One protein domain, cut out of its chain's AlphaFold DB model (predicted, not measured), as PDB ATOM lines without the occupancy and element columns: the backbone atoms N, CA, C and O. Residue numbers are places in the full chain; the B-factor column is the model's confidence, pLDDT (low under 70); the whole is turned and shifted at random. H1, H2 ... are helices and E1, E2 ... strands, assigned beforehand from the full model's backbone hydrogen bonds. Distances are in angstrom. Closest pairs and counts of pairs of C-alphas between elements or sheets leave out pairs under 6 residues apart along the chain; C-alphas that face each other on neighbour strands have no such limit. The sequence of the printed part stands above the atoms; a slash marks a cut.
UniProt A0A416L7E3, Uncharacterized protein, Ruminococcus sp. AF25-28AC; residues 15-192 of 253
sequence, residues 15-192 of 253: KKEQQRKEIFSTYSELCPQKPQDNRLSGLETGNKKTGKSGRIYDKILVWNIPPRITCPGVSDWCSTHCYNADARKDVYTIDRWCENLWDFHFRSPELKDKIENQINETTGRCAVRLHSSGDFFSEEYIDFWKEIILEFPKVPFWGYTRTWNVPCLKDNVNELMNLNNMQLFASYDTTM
ATOM      1  N   LYS A  15     171.803 136.121 119.457       94.94
ATOM      2  CA  LYS A  15     173.126 136.001 120.076       94.94
ATOM      3  C   LYS A  15     173.012 135.915 121.598       94.94
ATOM      4  O   LYS A  15     173.706 135.114 122.222       94.94
ATOM      5  N   LYS A  16     172.145 136.726 122.204       93.62
ATOM      6  CA  LYS A  16     171.892 136.717 123.644       93.62
ATOM      7  C   LYS A  16     171.181 135.442 124.086       93.62
ATOM      8  O   LYS A  16     171.529 134.916 125.138       93.62
ATOM      9  N   GLU A  17     170.231 134.945 123.301       94.38
ATOM     10  CA  GLU A  17     169.563 133.657 123.539       94.38
ATOM     11  C   GLU A  17     170.557 132.492 123.472       94.38
ATOM     12  O   GLU A  17     170.590 131.660 124.376       94.38
ATOM     13  N   GLN A  18     171.439 132.478 122.468       95.81
ATOM     14  CA  GLN A  18     172.491 131.466 122.353       95.81
ATOM     15  C   GLN A  18     173.464 131.518 123.542       95.81
ATOM     16  O   GLN A  18     173.751 130.488 124.146       95.81
ATOM     17  N   GLN A  19     173.896 132.717 123.951       95.75
ATOM     18  CA  GLN A  19     174.726 132.886 125.147       95.75
ATOM     19  C   GLN A  19     174.013 132.379 126.411       95.75
ATOM     20  O   GLN A  19     174.626 131.693 127.228       95.75
ATOM     21  N   ARG A  20     172.728 132.718 126.592       95.62
ATOM     22  CA  ARG A  20     171.919 132.233 127.722       95.62
ATOM     23  C   ARG A  20     171.864 130.712 127.724       95.62
ATOM     24  O   ARG A  20     172.072 130.120 128.775       95.62
ATOM     25  N   LYS A  21     171.657 130.088 126.563       96.19
ATOM     26  CA  LYS A  21     171.627 128.629 126.412       96.19
ATOM     27  C   LYS A  21     172.932 127.965 126.837       96.19
ATOM     28  O   LYS A  21     172.911 127.007 127.606       96.19
ATOM     29  N   GLU A  22     174.061 128.488 126.368       97.00
ATOM     30  CA  GLU A  22     175.391 127.971 126.705       97.00
ATOM     31  C   GLU A  22     175.668 128.077 128.208       97.00
ATOM     32  O   GLU A  22     176.018 127.084 128.840       97.00
ATOM     33  N   ILE A  23     175.427 129.249 128.805       96.62
ATOM     34  CA  ILE A  23     175.621 129.470 130.246       96.62
ATOM     35  C   ILE A  23     174.651 128.614 131.069       96.62
ATOM     36  O   ILE A  23     175.041 127.990 132.050       96.62
ATOM     37  N   PHE A  24     173.382 128.540 130.673       96.81
ATOM     38  CA  PHE A  24     172.400 127.723 131.379       96.81
ATOM     39  C   PHE A  24     172.803 126.244 131.378       96.81
ATOM     40  O   PHE A  24     172.624 125.551 132.380       96.81
ATOM     41  N   SER A  25     173.410 125.763 130.288       96.19
ATOM     42  CA  SER A  25     173.933 124.398 130.203       96.19
ATOM     43  C   SER A  25     175.074 124.123 131.186       96.19
ATOM     44  O   SER A  25     175.170 122.999 131.668       96.19
ATOM     45  N   THR A  26     175.903 125.108 131.536       96.75
ATOM     46  CA  THR A  26     176.942 124.906 132.563       96.75
ATOM     47  C   THR A  26     176.357 124.906 133.973       96.75
ATOM     48  O   THR A  26     176.906 124.287 134.878       96.75
ATOM     49  N   TYR A  27     175.186 125.518 134.176       96.44
ATOM     50  CA  TYR A  27     174.585 125.616 135.505       96.44
ATOM     51  C   TYR A  27     174.128 124.288 136.126       96.44
ATOM     52  O   TYR A  27     173.837 124.274 137.315       96.44
ATOM     53  N   SER A  28     174.091 123.169 135.389       95.44
ATOM     54  CA  SER A  28     173.846 121.833 135.976       95.44
ATOM     55  C   SER A  28     174.976 121.373 136.875       95.44
ATOM     56  O   SER A  28     174.776 120.464 137.670       95.44
ATOM     57  N   GLU A  29     176.155 121.960 136.708       96.62
ATOM     58  CA  GLU A  29     177.358 121.611 137.455       96.62
ATOM     59  C   GLU A  29     177.541 122.505 138.687       96.62
ATOM     60  O   GLU A  29     178.488 122.317 139.449       96.62
ATOM     61  N   LEU A  30     176.647 123.481 138.902       97.31
ATOM     62  CA  LEU A  30     176.656 124.269 140.130       97.31
ATOM     63  C   LEU A  30     176.417 123.359 141.331       97.31
ATOM     64  O   LEU A  30     175.666 122.388 141.273       97.31
ATOM     65  N   CYS A  31     177.030 123.717 142.449       97.06
ATOM     66  CA  CYS A  31     176.842 123.028 143.712       97.06
ATOM     67  C   CYS A  31     176.932 124.024 144.876       97.06
ATOM     68  O   CYS A  31     177.541 125.089 144.715       97.06
ATOM     69  N   PRO A  32     176.332 123.705 146.039       97.44
ATOM     70  CA  PRO A  32     176.430 124.542 147.229       97.44
ATOM     71  C   PRO A  32     177.897 124.841 147.578       97.44
ATOM     72  O   PRO A  32     178.712 123.921 147.654       97.44
ATOM     73  N   GLN A  33     178.236 126.111 147.802       96.62
ATOM     74  CA  GLN A  33     179.601 126.554 148.115       96.62
ATOM     75  C   GLN A  33     179.677 127.084 149.541       96.62
ATOM     76  O   GLN A  33     178.871 127.916 149.924       96.62
ATOM     77  N   LYS A  34     180.654 126.653 150.338       95.81
ATOM     78  CA  LYS A  34     180.828 127.234 151.676       95.81
ATOM     79  C   LYS A  34     181.318 128.690 151.550       95.81
ATOM     80  O   LYS A  34     182.320 128.888 150.858       95.81
ATOM     81  N   PRO A  35     180.713 129.674 152.246       92.31
ATOM     82  CA  PRO A  35     181.176 131.063 152.211       92.31
ATOM     83  C   PRO A  35     182.638 131.203 152.654       92.31
ATOM     84  O   PRO A  35     183.020 130.695 153.715       92.31
ATOM     85  N   GLN A  36     183.458 131.913 151.873       86.56
ATOM     86  CA  GLN A  36     184.900 132.040 152.144       86.56
ATOM     87  C   GLN A  36     185.209 132.771 153.456       86.56
ATOM     88  O   GLN A  36     186.147 132.414 154.166       86.56
ATOM     89  N   ASP A  37     184.416 133.788 153.793       88.50
ATOM     90  CA  ASP A  37     184.566 134.581 155.017       88.50
ATOM     91  C   ASP A  37     183.754 134.020 156.201       88.50
ATOM     92  O   ASP A  37     183.734 134.612 157.283       88.50
ATOM     93  N   ASN A  38     183.093 132.871 155.997       84.94
ATOM     94  CA  ASN A  38     182.202 132.200 156.943       84.94
ATOM     95  C   ASN A  38     181.009 133.069 157.417       84.94
ATOM     96  O   ASN A  38     180.337 132.721 158.400       84.94
ATOM     97  N   ARG A  39     180.724 134.193 156.742       89.00
ATOM     98  CA  ARG A  39     179.611 135.090 157.068       89.00
ATOM     99  C   ARG A  39     178.327 134.645 156.377       89.00
ATOM    100  O   ARG A  39     178.328 134.255 155.219       89.00
ATOM    101  N   LEU A  40     177.215 134.792 157.095       91.56
ATOM    102  CA  LEU A  40     175.870 134.623 156.546       91.56
ATOM    103  C   LEU A  40     175.460 135.896 155.803       91.56
ATOM    104  O   LEU A  40     175.254 136.948 156.421       91.56
ATOM    105  N   SER A  41     175.328 135.792 154.483       88.69
ATOM    106  CA  SER A  41     174.928 136.910 153.621       88.69
ATOM    107  C   SER A  41     173.479 137.357 153.856       88.69
ATOM    108  O   SER A  41     173.200 138.559 153.849       88.69
ATOM    109  N   GLY A  42     172.562 136.405 154.059       94.25
ATOM    110  CA  GLY A  42     171.130 136.679 154.200       94.25
ATOM    111  C   GLY A  42     170.521 137.372 152.970       94.25
ATOM    112  O   GLY A  42     170.966 137.189 151.834       94.25
ATOM    113  N   LEU A  43     169.498 138.193 153.206       97.62
ATOM    114  CA  LEU A  43     168.761 138.930 152.180       97.62
ATOM    115  C   LEU A  43     169.603 140.036 151.518       97.62
ATOM    116  O   LEU A  43     170.339 140.784 152.166       97.62
ATOM    117  N   GLU A  44     169.432 140.189 150.207       96.06
ATOM    118  CA  GLU A  44     170.011 141.259 149.393       96.06
ATOM    119  C   GLU A  44     169.069 142.469 149.315       96.06
ATOM    120  O   GLU A  44     167.860 142.346 149.495       96.06
ATOM    121  N   THR A  45     169.581 143.657 148.979       96.00
ATOM    122  CA  THR A  45     168.706 144.789 148.628       96.00
ATOM    123  C   THR A  45     168.185 144.661 147.203       96.00
ATOM    124  O   THR A  45     168.903 144.186 146.325       96.00
ATOM    125  N   GLY A  46     166.989 145.186 146.942       94.44
ATOM    126  CA  GLY A  46     166.426 145.226 145.595       94.44
ATOM    127  C   GLY A  46     167.330 145.871 144.528       94.44
ATOM    128  O   GLY A  46     168.173 146.725 144.802       94.44
ATOM    129  N   ASN A  47     167.140 145.449 143.277       92.44
ATOM    130  CA  ASN A  47     167.922 145.876 142.116       92.44
ATOM    131  C   ASN A  47     167.207 146.974 141.307       92.44
ATOM    132  O   ASN A  47     166.191 147.521 141.728       92.44
ATOM    133  N   LYS A  48     167.706 147.287 140.102       92.00
ATOM    134  CA  LYS A  48     167.118 148.311 139.220       92.00
ATOM    135  C   LYS A  48     165.638 148.066 138.874       92.00
ATOM    136  O   LYS A  48     164.909 149.029 138.683       92.00
ATOM    137  N   LYS A  49     165.193 146.807 138.766       92.81
ATOM    138  CA  LYS A  49     163.795 146.458 138.448       92.81
ATOM    139  C   LYS A  49     162.909 146.536 139.684       92.81
ATOM    140  O   LYS A  49     161.838 147.133 139.639       92.81
ATOM    141  N   THR A  50     163.340 145.916 140.781       95.12
ATOM    142  CA  THR A  50     162.527 145.876 142.003       95.12
ATOM    143  C   THR A  50     162.522 147.212 142.738       95.12
ATOM    144  O   THR A  50     161.525 147.534 143.373       95.12
ATOM    145  N   GLY A  51     163.597 147.994 142.603       96.50
ATOM    146  CA  GLY A  51     163.880 149.177 143.409       96.50
ATOM    147  C   GLY A  51     164.520 148.777 144.736       96.50
ATOM    148  O   GLY A  51     164.221 147.707 145.258       96.50
ATOM    149  N   LYS A  52     165.411 149.618 145.278       96.69
ATOM    150  CA  LYS A  52     165.871 149.499 146.678       96.69
ATOM    151  C   LYS A  52     164.815 150.040 147.647       96.69
ATOM    152  O   LYS A  52     164.642 149.493 148.731       96.69
ATOM    153  N   SER A  53     164.126 151.086 147.205       97.25
ATOM    154  CA  SER A  53     162.995 151.772 147.819       97.25
ATOM    155  C   SER A  53     162.170 152.425 146.702       97.25
ATOM    156  O   SER A  53     162.615 152.486 145.551       97.25
ATOM    157  N   GLY A  54     160.971 152.891 147.025       97.19
ATOM    158  CA  GLY A  54     160.078 153.579 146.105       97.19
ATOM    159  C   GLY A  54     158.873 154.158 146.834       97.19
ATOM    160  O   GLY A  54     158.781 154.133 148.058       97.19
ATOM    161  N   ARG A  55     157.910 154.680 146.076       97.31
ATOM    162  CA  ARG A  55     156.730 155.369 146.629       97.31
ATOM    163  C   ARG A  55     155.895 154.520 147.607       97.31
ATOM    164  O   ARG A  55     155.285 155.065 148.532       97.31
ATOM    165  N   ILE A  56     155.793 153.208 147.377       97.88
ATOM    166  CA  ILE A  56     154.933 152.303 148.162       97.88
ATOM    167  C   ILE A  56     155.724 151.545 149.226       97.88
ATOM    168  O   ILE A  56     155.175 151.286 150.293       97.88
ATOM    169  N   TYR A  57     156.982 151.209 148.954       98.06
ATOM    170  CA  TYR A  57     157.833 150.461 149.874       98.06
ATOM    171  C   TYR A  57     159.143 151.194 150.111       98.06
ATOM    172  O   TYR A  57     159.871 151.513 149.174       98.06
ATOM    173  N   ASP A  58     159.455 151.404 151.380       98.00
ATOM    174  CA  ASP A  58     160.659 152.096 151.831       98.00
ATOM    175  C   ASP A  58     161.889 151.177 151.736       98.00
ATOM    176  O   ASP A  58     163.019 151.649 151.614       98.00
ATOM    177  N   LYS A  59     161.668 149.855 151.711       98.19
ATOM    178  CA  LYS A  59     162.714 148.848 151.534       98.19
ATOM    179  C   LYS A  59     162.213 147.642 150.750       98.19
ATOM    180  O   LYS A  59     161.153 147.096 151.046       98.19
ATOM    181  N   ILE A  60     163.032 147.184 149.808       98.38
ATOM    182  CA  ILE A  60     162.887 145.874 149.177       98.38
ATOM    183  C   ILE A  60     164.075 144.990 149.541       98.38
ATOM    184  O   ILE A  60     165.231 145.364 149.302       98.38
ATOM    185  N   LEU A  61     163.767 143.807 150.058       98.44
ATOM    186  CA  LEU A  61     164.716 142.729 150.298       98.44
ATOM    187  C   LEU A  61     164.506 141.609 149.273       98.44
ATOM    188  O   LEU A  61     163.405 141.442 148.749       98.44
ATOM    189  N   VAL A  62     165.559 140.869 148.936       98.25
ATOM    190  CA  VAL A  62     165.529 139.829 147.901       98.25
ATOM    191  C   VAL A  62     166.311 138.610 148.366       98.25
ATOM    192  O   VAL A  62     167.431 138.746 148.850       98.25
ATOM    193  N   TRP A  63     165.743 137.427 148.162       98.38
ATOM    194  CA  TRP A  63     166.432 136.156 148.344       98.38
ATOM    195  C   TRP A  63     166.579 135.411 147.019       98.38
ATOM    196  O   TRP A  63     165.632 135.334 146.232       98.38
ATOM    197  N   ASN A  64     167.760 134.844 146.789       98.00
ATOM    198  CA  ASN A  64     168.103 134.100 145.583       98.00
ATOM    199  C   ASN A  64     168.969 132.888 145.929       98.00
ATOM    200  O   ASN A  64     169.809 132.952 146.826       98.00
ATOM    201  N   ILE A  65     168.793 131.821 145.155       98.12
ATOM    202  CA  ILE A  65     169.592 130.589 145.175       98.12
ATOM    203  C   ILE A  65     169.936 130.216 143.711       98.12
ATOM    204  O   ILE A  65     169.422 130.861 142.779       98.12
ATOM    205  N   PRO A  66     170.876 129.288 143.451       97.81
ATOM    206  CA  PRO A  66     171.458 129.143 142.125       97.81
ATOM    207  C   PRO A  66     170.421 128.560 141.160       97.81
ATOM    208  O   PRO A  66     169.748 127.581 141.494       97.81
ATOM    209  N   PRO A  67     170.257 129.150 139.966       97.12
ATOM    210  CA  PRO A  67     169.241 128.708 139.024       97.12
ATOM    211  C   PRO A  67     169.590 127.318 138.484       97.12
ATOM    212  O   PRO A  67     170.719 126.846 138.604       97.12
ATOM    213  N   ARG A  68     168.616 126.685 137.828       96.12
ATOM    214  CA  ARG A  68     168.710 125.343 137.240       96.12
ATOM    215  C   ARG A  68     168.788 124.217 138.268       96.12
ATOM    216  O   ARG A  68     167.844 123.440 138.323       96.12
ATOM    217  N   ILE A  69     169.826 124.149 139.100       97.56
ATOM    218  CA  ILE A  69     169.950 123.081 140.112       97.56
ATOM    219  C   ILE A  69     168.884 123.172 141.213       97.56
ATOM    220  O   ILE A  69     168.550 122.163 141.820       97.56
ATOM    221  N   THR A  70     168.304 124.357 141.424       98.31
ATOM    222  CA  THR A  70     167.184 124.579 142.359       98.31
ATOM    223  C   THR A  70     165.867 124.900 141.646       98.31
ATOM    224  O   THR A  70     164.952 125.463 142.233       98.31
ATOM    225  N   CYS A  71     165.752 124.577 140.352       97.62
ATOM    226  CA  CYS A  71     164.556 124.849 139.551       97.62
ATOM    227  C   CYS A  71     163.922 123.537 139.059       97.62
ATOM    228  O   CYS A  71     164.028 123.234 137.869       97.62
ATOM    229  N   PRO A  72     163.246 122.753 139.920       96.81
ATOM    230  CA  PRO A  72     162.670 121.467 139.510       96.81
ATOM    231  C   PRO A  72     161.565 121.610 138.447       96.81
ATOM    232  O   PRO A  72     161.344 120.692 137.667       96.81
ATOM    233  N   GLY A  73     160.896 122.769 138.384       94.56
ATOM    234  CA  GLY A  73     159.880 123.095 137.374       94.56
ATOM    235  C   GLY A  73     160.426 123.739 136.092       94.56
ATOM    236  O   GLY A  73     159.674 124.402 135.373       94.56
ATOM    237  N   VAL A  74     161.731 123.640 135.824       93.56
ATOM    238  CA  VAL A  74     162.346 124.169 134.595       93.56
ATOM    239  C   VAL A  74     161.623 123.628 133.351       93.56
ATOM    240  O   VAL A  74     161.375 122.430 133.251       93.56
ATOM    241  N   SER A  75     161.277 124.502 132.400       92.81
ATOM    242  CA  SER A  75     160.749 124.083 131.091       92.81
ATOM    243  C   SER A  75     161.798 124.243 129.991       92.81
ATOM    244  O   SER A  75     162.840 124.878 130.194       92.81
ATOM    245  N   ASP A  76     161.482 123.754 128.794       92.44
ATOM    246  CA  ASP A  76     162.298 123.963 127.596       92.44
ATOM    247  C   ASP A  76     162.555 125.450 127.330       92.44
ATOM    248  O   ASP A  76     163.675 125.838 126.992       92.44
ATOM    249  N   TRP A  77     161.564 126.313 127.573       92.75
ATOM    250  CA  TRP A  77     161.716 127.760 127.420       92.75
ATOM    251  C   TRP A  77     162.787 128.348 128.347       92.75
ATOM    252  O   TRP A  77     163.556 129.222 127.936       92.75
ATOM    253  N   CYS A  78     162.896 127.854 129.586       93.75
ATOM    254  CA  CYS A  78     163.922 128.316 130.524       93.75
ATOM    255  C   CYS A  78     165.340 128.066 130.007       93.75
ATOM    256  O   CYS A  78     166.223 128.875 130.297       93.75
ATOM    257  N   SER A  79     165.548 126.992 129.237       91.38
ATOM    258  CA  SER A  79     166.875 126.604 128.749       91.38
ATOM    259  C   SER A  79     167.534 127.663 127.864       91.38
ATOM    260  O   SER A  79     168.756 127.734 127.812       91.38
ATOM    261  N   THR A  80     166.745 128.517 127.212       91.38
ATOM    262  CA  THR A  80     167.219 129.579 126.312       91.38
ATOM    263  C   THR A  80     166.915 130.988 126.828       91.38
ATOM    264  O   THR A  80     167.575 131.948 126.427       91.38
ATOM    265  N   HIS A  81     165.965 131.139 127.759       93.81
ATOM    266  CA  HIS A  81     165.472 132.450 128.199       93.81
ATOM    267  C   HIS A  81     165.700 132.776 129.678       93.81
ATOM    268  O   HIS A  81     165.345 133.878 130.107       93.81
ATOM    269  N   CYS A  82     166.304 131.882 130.472       94.44
ATOM    270  CA  CYS A  82     166.637 132.191 131.863       94.44
ATOM    271  C   CYS A  82     167.523 133.445 131.933       94.44
ATOM    272  O   CYS A  82     168.690 133.429 131.547       94.44
ATOM    273  N   TYR A  83     166.984 134.555 132.447       92.50
ATOM    274  CA  TYR A  83     167.719 135.822 132.478       92.50
ATOM    275  C   TYR A  83     168.895 135.815 133.463       92.50
ATOM    276  O   TYR A  83     169.755 136.686 133.356       92.50
ATOM    277  N   ASN A  84     168.938 134.854 134.392       94.50
ATOM    278  CA  ASN A  84     170.062 134.658 135.308       94.50
ATOM    279  C   ASN A  84     171.228 133.898 134.659       94.50
ATOM    280  O   ASN A  84     172.319 133.917 135.213       94.50
ATOM    281  N   ALA A  85     171.025 133.259 133.499       95.06
ATOM    282  CA  ALA A  85     172.100 132.686 132.692       95.06
ATOM    283  C   ALA A  85     172.800 133.794 131.894       95.06
ATOM    284  O   ALA A  85     172.549 134.010 130.708       95.06
ATOM    285  N   ASP A  86     173.640 134.569 132.573       93.56
ATOM    286  CA  ASP A  86     174.239 135.782 132.024       93.56
ATOM    287  C   ASP A  86     175.703 135.925 132.461       93.56
ATOM    288  O   ASP A  86     176.078 135.571 133.573       93.56
ATOM    289  N   ALA A  87     176.546 136.464 131.576       90.44
ATOM    290  CA  ALA A  87     177.981 136.607 131.821       90.44
ATOM    291  C   ALA A  87     178.334 137.737 132.809       90.44
ATOM    292  O   ALA A  87     179.471 137.817 133.277       90.44
ATOM    293  N   ARG A  88     177.388 138.635 133.119       91.44
ATOM    294  CA  ARG A  88     177.585 139.768 134.040       91.44
ATOM    295  C   ARG A  88     177.541 139.314 135.499       91.44
ATOM    296  O   ARG A  88     176.498 139.394 136.149       91.44
ATOM    297  N   LYS A  89     178.680 138.844 136.009       87.94
ATOM    298  CA  LYS A  89     178.829 138.335 137.386       87.94
ATOM    299  C   LYS A  89     178.583 139.389 138.475       87.94
ATOM    300  O   LYS A  89     178.246 139.040 139.598       87.94
ATOM    301  N   ASP A  90     178.722 140.669 138.139       85.81
ATOM    302  CA  ASP A  90     178.419 141.812 139.008       85.81
ATOM    303  C   ASP A  90     176.909 142.050 139.180       85.81
ATOM    304  O   ASP A  90     176.471 142.623 140.176       85.81
ATOM    305  N   VAL A  91     176.108 141.603 138.208       86.81
ATOM    306  CA  VAL A  91     174.643 141.706 138.233       86.81
ATOM    307  C   VAL A  91     174.008 140.417 138.749       86.81
ATOM    308  O   VAL A  91     173.017 140.471 139.476       86.81
ATOM    309  N   TYR A  92     174.568 139.272 138.359       90.75
ATOM    310  CA  TYR A  92     174.080 137.941 138.705       90.75
ATOM    311  C   TYR A  92     175.169 137.193 139.469       90.75
ATOM    312  O   TYR A  92     176.062 136.570 138.891       90.75
ATOM    313  N   THR A  93     175.106 137.296 140.791       93.06
ATOM    314  CA  THR A  93     176.126 136.799 141.714       93.06
ATOM    315  C   THR A  93     175.929 135.308 141.993       93.06
ATOM    316  O   THR A  93     175.535 134.927 143.092       93.06
ATOM    317  N   ILE A  94     176.167 134.460 140.985       95.31
ATOM    318  CA  ILE A  94     175.961 133.001 141.069       95.31
ATOM    319  C   ILE A  94     176.700 132.389 142.265       95.31
ATOM    320  O   ILE A  94     176.097 131.613 142.998       95.31
ATOM    321  N   ASP A  95     177.953 132.787 142.502       94.25
ATOM    322  CA  ASP A  95     178.765 132.264 143.609       94.25
ATOM    323  C   ASP A  95     178.093 132.534 144.966       94.25
ATOM    324  O   ASP A  95     177.892 131.611 145.752       94.25
ATOM    325  N   ARG A  96     177.605 133.765 145.179       94.94
ATOM    326  CA  ARG A  96     176.823 134.141 146.370       94.94
ATOM    327  C   ARG A  96     175.549 133.309 146.509       94.94
ATOM    328  O   ARG A  96     175.115 132.991 147.609       94.94
ATOM    329  N   TRP A  97     174.894 132.977 145.404       96.69
ATOM    330  CA  TRP A  97     173.673 132.177 145.463       96.69
ATOM    331  C   TRP A  97     173.976 130.713 145.783       96.69
ATOM    332  O   TRP A  97     173.226 130.098 146.537       96.69
ATOM    333  N   CYS A  98     175.090 130.169 145.292       97.50
ATOM    334  CA  CYS A  98     175.596 128.871 145.732       97.50
ATOM    335  C   CYS A  98     175.969 128.872 147.224       97.50
ATOM    336  O   CYS A  98     175.744 127.865 147.895       97.50
ATOM    337  N   GLU A  99     176.480 129.987 147.749       97.25
ATOM    338  CA  GLU A  99     176.689 130.197 149.189       97.25
ATOM    339  C   GLU A  99     175.376 130.204 149.974       97.25
ATOM    340  O   GLU A  99     175.246 129.471 150.949       97.25
ATOM    341  N   ASN A 100     174.358 130.923 149.499       97.69
ATOM    342  CA  ASN A 100     173.026 130.912 150.110       97.69
ATOM    343  C   ASN A 100     172.420 129.497 150.168       97.69
ATOM    344  O   ASN A 100     171.786 129.131 151.156       97.69
ATOM    345  N   LEU A 101     172.607 128.696 149.111       98.31
ATOM    346  CA  LEU A 101     172.154 127.304 149.088       98.31
ATOM    347  C   LEU A 101     172.934 126.435 150.085       98.31
ATOM    348  O   LEU A 101     172.348 125.571 150.735       98.31
ATOM    349  N   TRP A 102     174.239 126.668 150.229       98.19
ATOM    350  CA  TRP A 102     175.046 125.997 151.246       98.19
ATOM    351  C   TRP A 102     174.558 126.358 152.650       98.19
ATOM    352  O   TRP A 102     174.317 125.464 153.457       98.19
ATOM    353  N   ASP A 103     174.350 127.647 152.932       98.12
ATOM    354  CA  ASP A 103     173.892 128.109 154.244       98.12
ATOM    355  C   ASP A 103     172.529 127.507 154.593       98.12
ATOM    356  O   ASP A 103     172.330 127.067 155.720       98.12
ATOM    357  N   PHE A 104     171.620 127.380 153.623       98.19
ATOM    358  CA  PHE A 104     170.369 126.656 153.834       98.19
ATOM    359  C   PHE A 104     170.601 125.187 154.228       98.19
ATOM    360  O   PHE A 104     170.006 124.711 155.189       98.19
ATOM    361  N   HIS A 105     171.474 124.459 153.530       98.00
ATOM    362  CA  HIS A 105     171.690 123.035 153.809       98.00
ATOM    363  C   HIS A 105     172.409 122.754 155.131       98.00
ATOM    364  O   HIS A 105     172.162 121.720 155.750       98.00
ATOM    365  N   PHE A 106     173.311 123.637 155.556       97.69
ATOM    366  CA  PHE A 106     174.245 123.337 156.644       97.69
ATOM    367  C   PHE A 106     174.140 124.290 157.842       97.69
ATOM    368  O   PHE A 106     174.739 124.010 158.879       97.69
ATOM    369  N   ARG A 107     173.414 125.407 157.712       97.69
ATOM    370  CA  ARG A 107     173.247 126.465 158.729       97.69
ATOM    371  C   ARG A 107     171.832 127.052 158.713       97.69
ATOM    372  O   ARG A 107     171.648 128.254 158.896       97.69
ATOM    373  N   SER A 108     170.828 126.216 158.433       97.69
ATOM    374  CA  SER A 108     169.431 126.655 158.302       97.69
ATOM    375  C   SER A 108     168.943 127.483 159.506       97.69
ATOM    376  O   SER A 108     168.402 128.565 159.275       97.69
ATOM    377  N   PRO A 109     169.185 127.080 160.775       98.12
ATOM    378  CA  PRO A 109     168.768 127.881 161.928       98.12
ATOM    379  C   PRO A 109     169.417 129.270 161.957       98.12
ATOM    380  O   PRO A 109     168.723 130.275 162.077       98.12
ATOM    381  N   GLU A 110     170.733 129.360 161.762       98.31
ATOM    382  CA  GLU A 110     171.440 130.643 161.789       98.31
ATOM    383  C   GLU A 110     171.089 131.525 160.586       98.31
ATOM    384  O   GLU A 110     171.082 132.756 160.682       98.31
ATOM    385  N   LEU A 111     170.794 130.909 159.438       98.50
ATOM    386  CA  LEU A 111     170.295 131.609 158.265       98.50
ATOM    387  C   LEU A 111     168.901 132.184 158.517       98.50
ATOM    388  O   LEU A 111     168.660 133.338 158.154       98.50
ATOM    389  N   LYS A 112     168.009 131.415 159.150       98.69
ATOM    390  CA  LYS A 112     166.687 131.888 159.564       98.69
ATOM    391  C   LYS A 112     166.832 133.097 160.483       98.69
ATOM    392  O   LYS A 112     166.384 134.177 160.104       98.69
ATOM    393  N   ASP A 113     167.589 132.975 161.575       98.50
ATOM    394  CA  ASP A 113     167.850 134.082 162.506       98.50
ATOM    395  C   ASP A 113     168.394 135.321 161.779       98.50
ATOM    396  O   ASP A 113     167.992 136.458 162.041       98.50
ATOM    397  N   LYS A 114     169.317 135.130 160.828       98.25
ATOM    398  CA  LYS A 114     169.875 136.231 160.036       98.25
ATOM    399  C   LYS A 114     168.804 136.941 159.206       98.25
ATOM    400  O   LYS A 114     168.788 138.174 159.182       98.25
ATOM    401  N   ILE A 115     167.948 136.187 158.520       98.62
ATOM    402  CA  ILE A 115     166.868 136.716 157.678       98.62
ATOM    403  C   ILE A 115     165.845 137.468 158.533       98.62
ATOM    404  O   ILE A 115     165.497 138.604 158.208       98.62
ATOM    405  N   GLU A 116     165.404 136.873 159.639       98.56
ATOM    406  CA  GLU A 116     164.413 137.467 160.539       98.56
ATOM    407  C   GLU A 116     164.928 138.775 161.151       98.56
ATOM    408  O   GLU A 116     164.226 139.789 161.143       98.56
ATOM    409  N   ASN A 117     166.196 138.805 161.578       98.38
ATOM    410  CA  ASN A 117     166.840 140.028 162.059       98.38
ATOM    411  C   ASN A 117     166.887 141.120 160.978       98.38
ATOM    412  O   ASN A 117     166.535 142.263 161.253       98.38
ATOM    413  N   GLN A 118     167.234 140.787 159.728       98.19
ATOM    414  CA  GLN A 118     167.245 141.770 158.633       98.19
ATOM    415  C   GLN A 118     165.856 142.358 158.340       98.19
ATOM    416  O   GLN A 118     165.743 143.531 157.961       98.19
ATOM    417  N   ILE A 119     164.796 141.560 158.493       98.31
ATOM    418  CA  ILE A 119     163.422 142.041 158.339       98.31
ATOM    419  C   ILE A 119     163.049 142.946 159.523       98.31
ATOM    420  O   ILE A 119     162.558 144.051 159.292       98.31
ATOM    421  N   ASN A 120     163.342 142.535 160.761       97.81
ATOM    422  CA  ASN A 120     163.066 143.306 161.981       97.81
ATOM    423  C   ASN A 120     163.805 144.653 162.036       97.81
ATOM    424  O   ASN A 120     163.239 145.659 162.458       97.81
ATOM    425  N   GLU A 121     165.055 144.695 161.576       96.88
ATOM    426  CA  GLU A 121     165.872 145.914 161.523       96.88
ATOM    427  C   GLU A 121     165.410 146.899 160.435       96.88
ATOM    428  O   GLU A 121     165.858 148.049 160.389       96.88
ATOM    429  N   THR A 122     164.519 146.478 159.534       96.25
ATOM    430  CA  THR A 122     164.029 147.348 158.470       96.25
ATOM    431  C   THR A 122     163.003 148.347 159.004       96.25
ATOM    432  O   THR A 122     161.908 147.995 159.429       96.25
ATOM    433  N   THR A 123     163.317 149.635 158.881       93.25
ATOM    434  CA  THR A 123     162.378 150.720 159.184       93.25
ATOM    435  C   THR A 123     161.441 150.996 158.006       93.25
ATOM    436  O   THR A 123     161.895 151.114 156.866       93.25
ATOM    437  N   GLY A 124     160.152 151.205 158.280       95.88
ATOM    438  CA  GLY A 124     159.155 151.565 157.266       95.88
ATOM    439  C   GLY A 124     158.522 150.358 156.568       95.88
ATOM    440  O   GLY A 124     158.546 149.235 157.068       95.88
ATOM    441  N   ARG A 125     157.894 150.589 155.413       97.38
ATOM    442  CA  ARG A 125     157.209 149.545 154.638       97.38
ATOM    443  C   ARG A 125     158.235 148.684 153.907       97.38
ATOM    444  O   ARG A 125     158.795 149.103 152.894       97.38
ATOM    445  N   CYS A 126     158.447 147.476 154.414       97.88
ATOM    446  CA  CYS A 126     159.296 146.458 153.804       97.88
ATOM    447  C   CYS A 126     158.480 145.513 152.915       97.88
ATOM    448  O   CYS A 126     157.293 145.305 153.160       97.88
ATOM    449  N   ALA A 127     159.122 144.921 151.913       98.56
ATOM    450  CA  ALA A 127     158.627 143.748 151.207       98.56
ATOM    451  C   ALA A 127     159.803 142.823 150.848       98.56
ATOM    452  O   ALA A 127     160.900 143.305 150.544       98.56
ATOM    453  N   VAL A 128     159.563 141.508 150.815       98.69
ATOM    454  CA  VAL A 128     160.584 140.494 150.499       98.69
ATOM    455  C   VAL A 128     160.262 139.775 149.187       98.69
ATOM    456  O   VAL A 128     159.232 139.117 149.049       98.69
ATOM    457  N   ARG A 129     161.166 139.862 148.209       98.56
ATOM    458  CA  ARG A 129     161.081 139.083 146.972       98.56
ATOM    459  C   ARG A 129     161.765 137.739 147.149       98.56
ATOM    460  O   ARG A 129     162.980 137.692 147.338       98.56
ATOM    461  N   LEU A 130     161.017 136.668 146.952       98.38
ATOM    462  CA  LEU A 130     161.566 135.328 146.819       98.38
ATOM    463  C   LEU A 130     161.859 135.047 145.344       98.38
ATOM    464  O   LEU A 130     161.030 135.298 144.466       98.38
ATOM    465  N   HIS A 131     163.081 134.585 145.094       95.44
ATOM    466  CA  HIS A 131     163.561 134.041 143.827       95.44
ATOM    467  C   HIS A 131     163.430 135.016 142.650       95.44
ATOM    468  O   HIS A 131     162.550 134.946 141.790       95.44
ATOM    469  N   SER A 132     164.387 135.943 142.554       92.94
ATOM    470  CA  SER A 132     164.777 136.421 141.219       92.94
ATOM    471  C   SER A 132     165.604 135.364 140.489       92.94
ATOM    472  O   SER A 132     165.588 135.358 139.262       92.94
ATOM    473  N   SER A 133     166.279 134.484 141.230       96.62
ATOM    474  CA  SER A 133     166.957 133.276 140.769       96.62
ATOM    475  C   SER A 133     166.649 132.089 141.684       96.62
ATOM    476  O   SER A 133     166.492 132.272 142.895       96.62
ATOM    477  N   GLY A 134     166.610 130.894 141.088       97.94
ATOM    478  CA  GLY A 134     166.201 129.657 141.748       97.94
ATOM    479  C   GLY A 134     164.687 129.470 141.781       97.94
ATOM    480  O   GLY A 134     163.951 130.256 141.186       97.94
ATOM    481  N   ASP A 135     164.237 128.413 142.449       98.44
ATOM    482  CA  ASP A 135     162.824 128.143 142.723       98.44
ATOM    483  C   ASP A 135     162.684 127.328 144.025       98.44
ATOM    484  O   ASP A 135     163.670 127.005 144.691       98.44
ATOM    485  N   PHE A 136     161.458 126.989 144.410       98.44
ATOM    486  CA  PHE A 136     161.186 126.075 145.515       98.44
ATOM    487  C   PHE A 136     161.559 124.639 145.114       98.44
ATOM    488  O   PHE A 136     160.922 124.074 144.226       98.44
ATOM    489  N   PHE A 137     162.604 124.058 145.716       98.44
ATOM    490  CA  PHE A 137     163.217 122.813 145.220       98.44
ATOM    491  C   PHE A 137     163.059 121.578 146.118       98.44
ATOM    492  O   PHE A 137     163.334 120.475 145.654       98.44
ATOM    493  N   SER A 138     162.622 121.742 147.368       98.62
ATOM    494  CA  SER A 138     162.337 120.640 148.293       98.62
ATOM    495  C   SER A 138     161.248 121.036 149.293       98.62
ATOM    496  O   SER A 138     160.951 122.227 149.437       98.62
ATOM    497  N   GLU A 139     160.660 120.052 149.975       98.56
ATOM    498  CA  GLU A 139     159.666 120.285 151.031       98.56
ATOM    499  C   GLU A 139     160.279 121.091 152.184       98.56
ATOM    500  O   GLU A 139     159.721 122.107 152.589       98.56
ATOM    501  N   GLU A 140     161.495 120.744 152.614       98.69
ATOM    502  CA  GLU A 140     162.200 121.423 153.708       98.69
ATOM    503  C   GLU A 140     162.482 122.894 153.384       98.69
ATOM    504  O   GLU A 140     162.409 123.760 154.255       98.69
ATOM    505  N   TYR A 141     162.801 123.204 152.123       98.81
ATOM    506  CA  TYR A 141     163.031 124.583 151.700       98.81
ATOM    507  C   TYR A 141     161.729 125.388 151.599       98.81
ATOM    508  O   TYR A 141     161.718 126.595 151.854       98.81
ATOM    509  N   ILE A 142     160.625 124.735 151.232       98.75
ATOM    510  CA  ILE A 142     159.296 125.350 151.249       98.75
ATOM    511  C   ILE A 142     158.880 125.662 152.686       98.75
ATOM    512  O   ILE A 142     158.470 126.794 152.956       98.75
ATOM    513  N   ASP A 143     159.046 124.713 153.602       98.75
ATOM    514  CA  ASP A 143     158.701 124.884 155.012       98.75
ATOM    515  C   ASP A 143     159.569 125.951 155.689       98.75
ATOM    516  O   ASP A 143     159.033 126.812 156.388       98.75
ATOM    517  N   PHE A 144     160.868 126.007 155.377       98.81
ATOM    518  CA  PHE A 144     161.757 127.088 155.817       98.81
ATOM    519  C   PHE A 144     161.186 128.478 155.495       98.81
ATOM    520  O   PHE A 144     161.121 129.357 156.357       98.81
ATOM    521  N   TRP A 145     160.719 128.683 154.259       98.81
ATOM    522  CA  TRP A 145     160.093 129.949 153.874       98.81
ATOM    523  C   TRP A 145     158.708 130.132 154.481       98.81
ATOM    524  O   TRP A 145     158.366 131.252 154.852       98.81
ATOM    525  N   LYS A 146     157.912 129.066 154.603       98.75
ATOM    526  CA  LYS A 146     156.582 129.108 155.224       98.75
ATOM    527  C   LYS A 146     156.661 129.623 156.658       98.75
ATOM    528  O   LYS A 146     155.888 130.508 157.017       98.75
ATOM    529  N   GLU A 147     157.614 129.126 157.444       98.69
ATOM    530  CA  GLU A 147     157.844 129.571 158.820       98.69
ATOM    531  C   GLU A 147     158.190 131.063 158.889       98.69
ATOM    532  O   GLU A 147     157.533 131.808 159.614       98.69
ATOM    533  N   ILE A 148     159.151 131.523 158.079       98.75
ATOM    534  CA  ILE A 148     159.543 132.942 158.034       98.75
ATOM    535  C   ILE A 148     158.365 133.816 157.584       98.75
ATOM    536  O   ILE A 148     158.122 134.880 158.143       98.75
ATOM    537  N   ILE A 149     157.598 133.396 156.577       98.75
ATOM    538  CA  ILE A 149     156.445 134.171 156.100       98.75
ATOM    539  C   ILE A 149     155.404 134.328 157.218       98.75
ATOM    540  O   ILE A 149     154.869 135.423 157.401       98.75
ATOM    541  N   LEU A 150     155.120 133.262 157.968       98.50
ATOM    542  CA  LEU A 150     154.133 133.277 159.049       98.50
ATOM    543  C   LEU A 150     154.561 134.138 160.244       98.50
ATOM    544  O   LEU A 150     153.700 134.773 160.851       98.50
ATOM    545  N   GLU A 151     155.862 134.218 160.533       98.56
ATOM    546  CA  GLU A 151     156.408 135.063 161.606       98.56
ATOM    547  C   GLU A 151     156.245 136.567 161.310       98.56
ATOM    548  O   GLU A 151     156.086 137.386 162.216       98.56
ATOM    549  N   PHE A 152     156.186 136.953 160.030       98.44
ATOM    550  CA  PHE A 152     156.085 138.353 159.604       98.44
ATOM    551  C   PHE A 152     154.764 138.669 158.881       98.44
ATOM    552  O   PHE A 152     154.780 139.121 157.728       98.44
ATOM    553  N   PRO A 153     153.590 138.561 159.540       97.50
ATOM    554  CA  PRO A 153     152.278 138.665 158.887       97.50
ATOM    555  C   PRO A 153     151.984 140.044 158.269       97.50
ATOM    556  O   PRO A 153     151.068 140.185 157.460       97.50
ATOM    557  N   LYS A 154     152.745 141.081 158.644       96.88
ATOM    558  CA  LYS A 154     152.635 142.445 158.093       96.88
ATOM    559  C   LYS A 154     153.588 142.710 156.925       96.88
ATOM    560  O   LYS A 154     153.449 143.742 156.267       96.88
ATOM    561  N   VAL A 155     154.550 141.823 156.679       98.44
ATOM    562  CA  VAL A 155     155.520 141.957 155.591       98.44
ATOM    563  C   VAL A 155     155.008 141.166 154.392       98.44
ATOM    564  O   VAL A 155     154.806 139.960 154.508       98.44
ATOM    565  N   PRO A 156     154.770 141.811 153.240       98.50
ATOM    566  CA  PRO A 156     154.437 141.107 152.018       98.50
ATOM    567  C   PRO A 156     155.660 140.396 151.441       98.50
ATOM    568  O   PRO A 156     156.709 141.003 151.203       98.50
ATOM    569  N   PHE A 157     155.467 139.121 151.137       98.75
ATOM    570  CA  PHE A 157     156.370 138.288 150.369       98.75
ATOM    571  C   PHE A 157     155.800 138.093 148.966       98.75
ATOM    572  O   PHE A 157     154.583 137.989 148.786       98.75
ATOM    573  N   TRP A 158     156.658 138.052 147.950       98.62
ATOM    574  CA  TRP A 158     156.203 137.713 146.604       98.62
ATOM    575  C   TRP A 158     157.254 137.005 145.766       98.62
ATOM    576  O   TRP A 158     158.453 137.220 145.933       98.62
ATOM    577  N   GLY A 159     156.796 136.208 144.808       97.69
ATOM    578  CA  GLY A 159     157.667 135.455 143.915       97.69
ATOM    579  C   GLY A 159     156.938 134.924 142.689       97.69
ATOM    580  O   GLY A 159     155.732 135.114 142.514       97.69
ATOM    581  N   TYR A 160     157.696 134.246 141.838       96.75
ATOM    582  CA  TYR A 160     157.200 133.570 140.645       96.75
ATOM    583  C   TYR A 160     157.787 132.170 140.655       96.75
ATOM    584  O   TYR A 160     159.006 132.040 140.709       96.75
ATOM    585  N   THR A 161     156.945 131.148 140.590       95.88
ATOM    586  CA  THR A 161     157.395 129.756 140.697       95.88
ATOM    587  C   THR A 161     156.895 128.941 139.521       95.88
ATOM    588  O   THR A 161     155.836 129.231 138.963       95.88
ATOM    589  N   ARG A 162     157.654 127.918 139.145       94.62
ATOM    590  CA  ARG A 162     157.230 126.826 138.260       94.62
ATOM    591  C   ARG A 162     157.088 125.508 139.011       94.62
ATOM    592  O   ARG A 162     156.586 124.541 138.445       94.62
ATOM    593  N   THR A 163     157.454 125.478 140.289       94.81
ATOM    594  CA  THR A 163     157.299 124.318 141.175       94.81
ATOM    595  C   THR A 163     155.836 123.910 141.367       94.81
ATOM    596  O   THR A 163     155.562 122.758 141.680       94.81
ATOM    597  N   TRP A 164     154.866 124.777 141.049       92.38
ATOM    598  CA  TRP A 164     153.451 124.380 140.945       92.38
ATOM    599  C   TRP A 164     153.214 123.203 139.977       92.38
ATOM    600  O   TRP A 164     152.212 122.499 140.102       92.38
ATOM    601  N   ASN A 165     154.123 122.991 139.016       90.75
ATOM    602  CA  ASN A 165     154.085 121.899 138.043       90.75
ATOM    603  C   ASN A 165     154.953 120.688 138.448       90.75
ATOM    604  O   ASN A 165     155.203 119.808 137.629       90.75
ATOM    605  N   VAL A 166     155.444 120.635 139.690       93.69
ATOM    606  CA  VAL A 166     156.265 119.532 140.210       93.69
ATOM    607  C   VAL A 166     155.390 118.667 141.119       93.69
ATOM    608  O   VAL A 166     155.041 119.122 142.206       93.69
ATOM    609  N   PRO A 167     155.013 117.436 140.711       93.19
ATOM    610  CA  PRO A 167     153.974 116.664 141.397       93.19
ATOM    611  C   PRO A 167     154.188 116.478 142.901       93.19
ATOM    612  O   PRO A 167     153.240 116.647 143.656       93.19
ATOM    613  N   CYS A 168     155.416 116.187 143.338       96.06
ATOM    614  CA  CYS A 168     155.724 115.968 144.754       96.06
ATOM    615  C   CYS A 168     155.777 117.248 145.601       96.06
ATOM    616  O   CYS A 168     155.701 117.147 146.812       96.06
ATOM    617  N   LEU A 169     155.891 118.435 144.995       96.50
ATOM    618  CA  LEU A 169     155.995 119.714 145.719       96.50
ATOM    619  C   LEU A 169     154.767 120.609 145.529       96.50
ATOM    620  O   LEU A 169     154.668 121.683 146.126       96.50
ATOM    621  N   LYS A 170     153.842 120.200 144.657       92.62
ATOM    622  CA  LYS A 170     152.696 121.005 144.240       92.62
ATOM    623  C   LYS A 170     151.835 121.427 145.427       92.62
ATOM    624  O   LYS A 170     151.432 122.587 145.483       92.62
ATOM    625  N   ASP A 171     151.568 120.521 146.360       93.75
ATOM    626  CA  ASP A 171     150.698 120.810 147.500       93.75
ATOM    627  C   ASP A 171     151.377 121.758 148.496       93.75
ATOM    628  O   ASP A 171     150.779 122.773 148.854       93.75
ATOM    629  N   ASN A 172     152.660 121.548 148.814       96.31
ATOM    630  CA  ASN A 172     153.444 122.465 149.651       96.31
ATOM    631  C   ASN A 172     153.487 123.884 149.048       96.31
ATOM    632  O   ASN A 172     153.309 124.886 149.744       96.31
ATOM    633  N   VAL A 173     153.676 123.994 147.728       94.81
ATOM    634  CA  VAL A 173     153.645 125.291 147.037       94.81
ATOM    635  C   VAL A 173     152.243 125.904 147.060       94.81
ATOM    636  O   VAL A 173     152.124 127.107 147.286       94.81
ATOM    637  N   ASN A 174     151.182 125.117 146.860       93.25
ATOM    638  CA  ASN A 174     149.802 125.609 146.944       93.25
ATOM    639  C   ASN A 174     149.481 126.163 148.339       93.25
ATOM    640  O   ASN A 174     148.807 127.187 148.449       93.25
ATOM    641  N   GLU A 175     149.992 125.542 149.401       95.12
ATOM    642  CA  GLU A 175     149.873 126.081 150.757       95.12
ATOM    643  C   GLU A 175     150.559 127.444 150.894       95.12
ATOM    644  O   GLU A 175     149.927 128.392 151.369       95.12
ATOM    645  N   LEU A 176     151.801 127.590 150.407       95.12
ATOM    646  CA  LEU A 176     152.483 128.890 150.359       95.12
ATOM    647  C   LEU A 176     151.674 129.931 149.576       95.12
ATOM    648  O   LEU A 176     151.556 131.080 150.008       95.12
ATOM    649  N   MET A 177     151.088 129.541 148.437       92.75
ATOM    650  CA  MET A 177     150.251 130.432 147.628       92.75
ATOM    651  C   MET A 177     149.007 130.907 148.370       92.75
ATOM    652  O   MET A 177     148.478 131.953 148.007       92.75
ATOM    653  N   ASN A 178     148.529 130.184 149.382       94.00
ATOM    654  CA  ASN A 178     147.326 130.530 150.137       94.00
ATOM    655  C   ASN A 178     147.603 131.395 151.375       94.00
ATOM    656  O   ASN A 178     146.660 131.915 151.970       94.00
ATOM    657  N   LEU A 179     148.870 131.637 151.733       96.44
ATOM    658  CA  LEU A 179     149.207 132.545 152.831       96.44
ATOM    659  C   LEU A 179     148.777 133.989 152.513       96.44
ATOM    660  O   LEU A 179     148.894 134.471 151.379       96.44
ATOM    661  N   ASN A 180     148.272 134.699 153.525       96.00
ATOM    662  CA  ASN A 180     147.681 136.037 153.366       96.00
ATOM    663  C   ASN A 180     148.706 137.106 152.966       96.00
ATOM    664  O   ASN A 180     148.395 138.013 152.194       96.00
ATOM    665  N   ASN A 181     149.928 136.992 153.480       97.62
ATOM    666  CA  ASN A 181     151.043 137.890 153.203       97.62
ATOM    667  C   ASN A 181     152.005 137.336 152.138       97.62
ATOM    668  O   ASN A 181     153.088 137.887 151.970       97.62
ATOM    669  N   MET A 182     151.605 136.301 151.388       97.56
ATOM    670  CA  MET A 182     152.351 135.782 150.241       97.56
ATOM    671  C   MET A 182     151.575 135.988 148.938       97.56
ATOM    672  O   MET A 182     150.443 135.522 148.780       97.56
ATOM    673  N   GLN A 183     152.207 136.633 147.961       97.50
ATOM    674  CA  GLN A 183     151.748 136.659 146.575       97.50
ATOM    675  C   GLN A 183     152.698 135.824 145.710       97.50
ATOM    676  O   GLN A 183     153.752 136.287 145.272       97.50
ATOM    677  N   LEU A 184     152.310 134.580 145.444       96.31
ATOM    678  CA  LEU A 184     153.053 133.678 144.573       96.31
ATOM    679  C   LEU A 184     152.302 133.524 143.251       96.31
ATOM    680  O   LEU A 184     151.124 133.178 143.243       96.31
ATOM    681  N   PHE A 185     152.972 133.820 142.139       95.81
ATOM    682  CA  PHE A 185     152.404 133.637 140.805       95.81
ATOM    683  C   PHE A 185     152.879 132.320 140.198       95.81
ATOM    684  O   PHE A 185     154.083 132.034 140.207       95.81
ATOM    685  N   ALA A 186     151.965 131.576 139.573       94.31
ATOM    686  CA  ALA A 186     152.345 130.490 138.678       94.31
ATOM    687  C   ALA A 186     153.000 131.065 137.422       94.31
ATOM    688  O   ALA A 186     152.339 131.627 136.550       94.31
ATOM    689  N   SER A 187     154.320 130.953 137.338       93.69
ATOM    690  CA  SER A 187     155.065 131.283 136.132       93.69
ATOM    691  C   SER A 187     154.755 130.236 135.070       93.69
ATOM    692  O   SER A 187     154.874 129.037 135.331       93.69
ATOM    693  N   TYR A 188     154.323 130.694 133.900       90.25
ATOM    694  CA  TYR A 188     153.899 129.844 132.796       90.25
ATOM    695  C   TYR A 188     154.481 130.356 131.476       90.25
ATOM    696  O   TYR A 188     154.607 131.565 131.258       90.25
ATOM    697  N   ASP A 189     154.820 129.423 130.592       88.00
ATOM    698  CA  ASP A 189     155.206 129.690 129.210       88.00
ATOM    699  C   ASP A 189     154.587 128.653 128.261       88.00
ATOM    700  O   ASP A 189     154.031 127.643 128.691       88.00
ATOM    701  N   THR A 190     154.709 128.904 126.961       81.00
ATOM    702  CA  THR A 190     154.068 128.135 125.886       81.00
ATOM    703  C   THR A 190     154.550 126.689 125.742       81.00
ATOM    704  O   THR A 190     153.878 125.901 125.083       81.00
ATOM    705  N   THR A 191     155.682 126.320 126.343       83.62
ATOM    706  CA  THR A 191     156.217 124.948 126.353       83.62
ATOM    707  C   THR A 191     155.657 124.100 127.503       83.62
ATOM    708  O   THR A 191     155.851 122.887 127.521       83.62
ATOM    709  N   MET A 192     154.945 124.704 128.464       84.69
ATOM    710  CA  MET A 192     154.356 123.998 129.606       84.69
ATOM    711  C   MET A 192     152.955 123.449 129.283       84.69
ATOM    712  O   MET A 192     152.167 124.081 128.575       84.69
TER     713      MET A 192
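Overview. This is residues 15 to 192 of the 253 residues of an uncharacterized protein of Ruminococcus sp. AF25-28AC (UniProt A0A416L7E3). A twisted sheet of four parallel strands, E1 to E4, has a row of three helices, H4, H5 and H6, packed on it, H6 over edge strand E4 and the other two only grazing the sheet. H1 and H2 pack on each other away from the sheet, and H3 stands near H4 and H5. The 178 printed residues hold, in order, H1 E1 H2 H3 H4 E2 H5 E3 H6 E4; the sheet's order is E1 E2 E3 E4, and the class is mixed. The whole is compact, with a radius of gyration of the C-alphas of 15.8 A and spans of 43 by 37 by 36 A.

Arrangement. H1, residues 15 to 29, touches H2, residues 78 to 81; their closest C-alphas, of Lys 21 and Thr 80, are 4.5 A apart. Neither is on the sheet. E1, residues 59 to 63, is parallel to E2, residues 126 to 130, with N 61 and O 127 at 3.0 A; residues 61 to 62 of E1 also pair with residues 44 to 45, antiparallel. H3, residues 94 to 106, is close to but not clearly touching H4, residues 108 to 120: the closest C-alphas, of Asp 103 and Leu 111, are 6.4 A apart, at a steep tilt of 65 degrees, opposite ways. H4 only just touches H5, residues 139 to 151, with 3 pairs of C-alphas within 8 A, the closest those of Glu 116 and Ile 148 at 7.1 A. H5 touches H6, residues 170 to 178, at a shallow tilt of 11 degrees, the same way; the closest C-alphas, of Lys 146 and Leu 176, are 6.4 A apart. E3, residues 157 to 161, is parallel to E2, with N 130 and O 158 at 2.8 A, and to E4, residues 182 to 188, with N 187 and O 161 at 2.8 A. H6 lies over E4 at a height over the sheet of 9.1 A and runs along the strands, at 12 degrees to E4 on the local plane. E1, H2 H3 H4, E2 is a strand-helix-strand unit, parallel neighbour strands with helices between; E2, H5, E3 and E3, H6, E4 are two more, each with a right-handed crossover. Every O i to N i+4 pair is within hydrogen-bond range in H3, H4, H5 and H6, and 9 of 11 are in H1; H2 is too short for one.

Along the chain. H1 begins at C-alpha 15 (173.126, 136.001, 120.076) and is 23.0 A long. H3, H4 and H5 measure 18.4, 18.2 and 18.5 A, H6 12.4 A and H2 5.0 A. E1, E2 and E3 measure 13.6, 13.3 and 12.9 A; E4, 18.5 A, ends at C-alpha 188 (153.899, 129.844, 132.796).

Size, cuts and confidence. The C-alphas farthest apart, of Lys 15 and Glu 151, are 44.8 A apart. The printed part has no cut. The links H1 to E1, E1 to H2 and H2 to H3 are long. The mean pLDDT of the printed part is 95.6, and no printed residue is under 70.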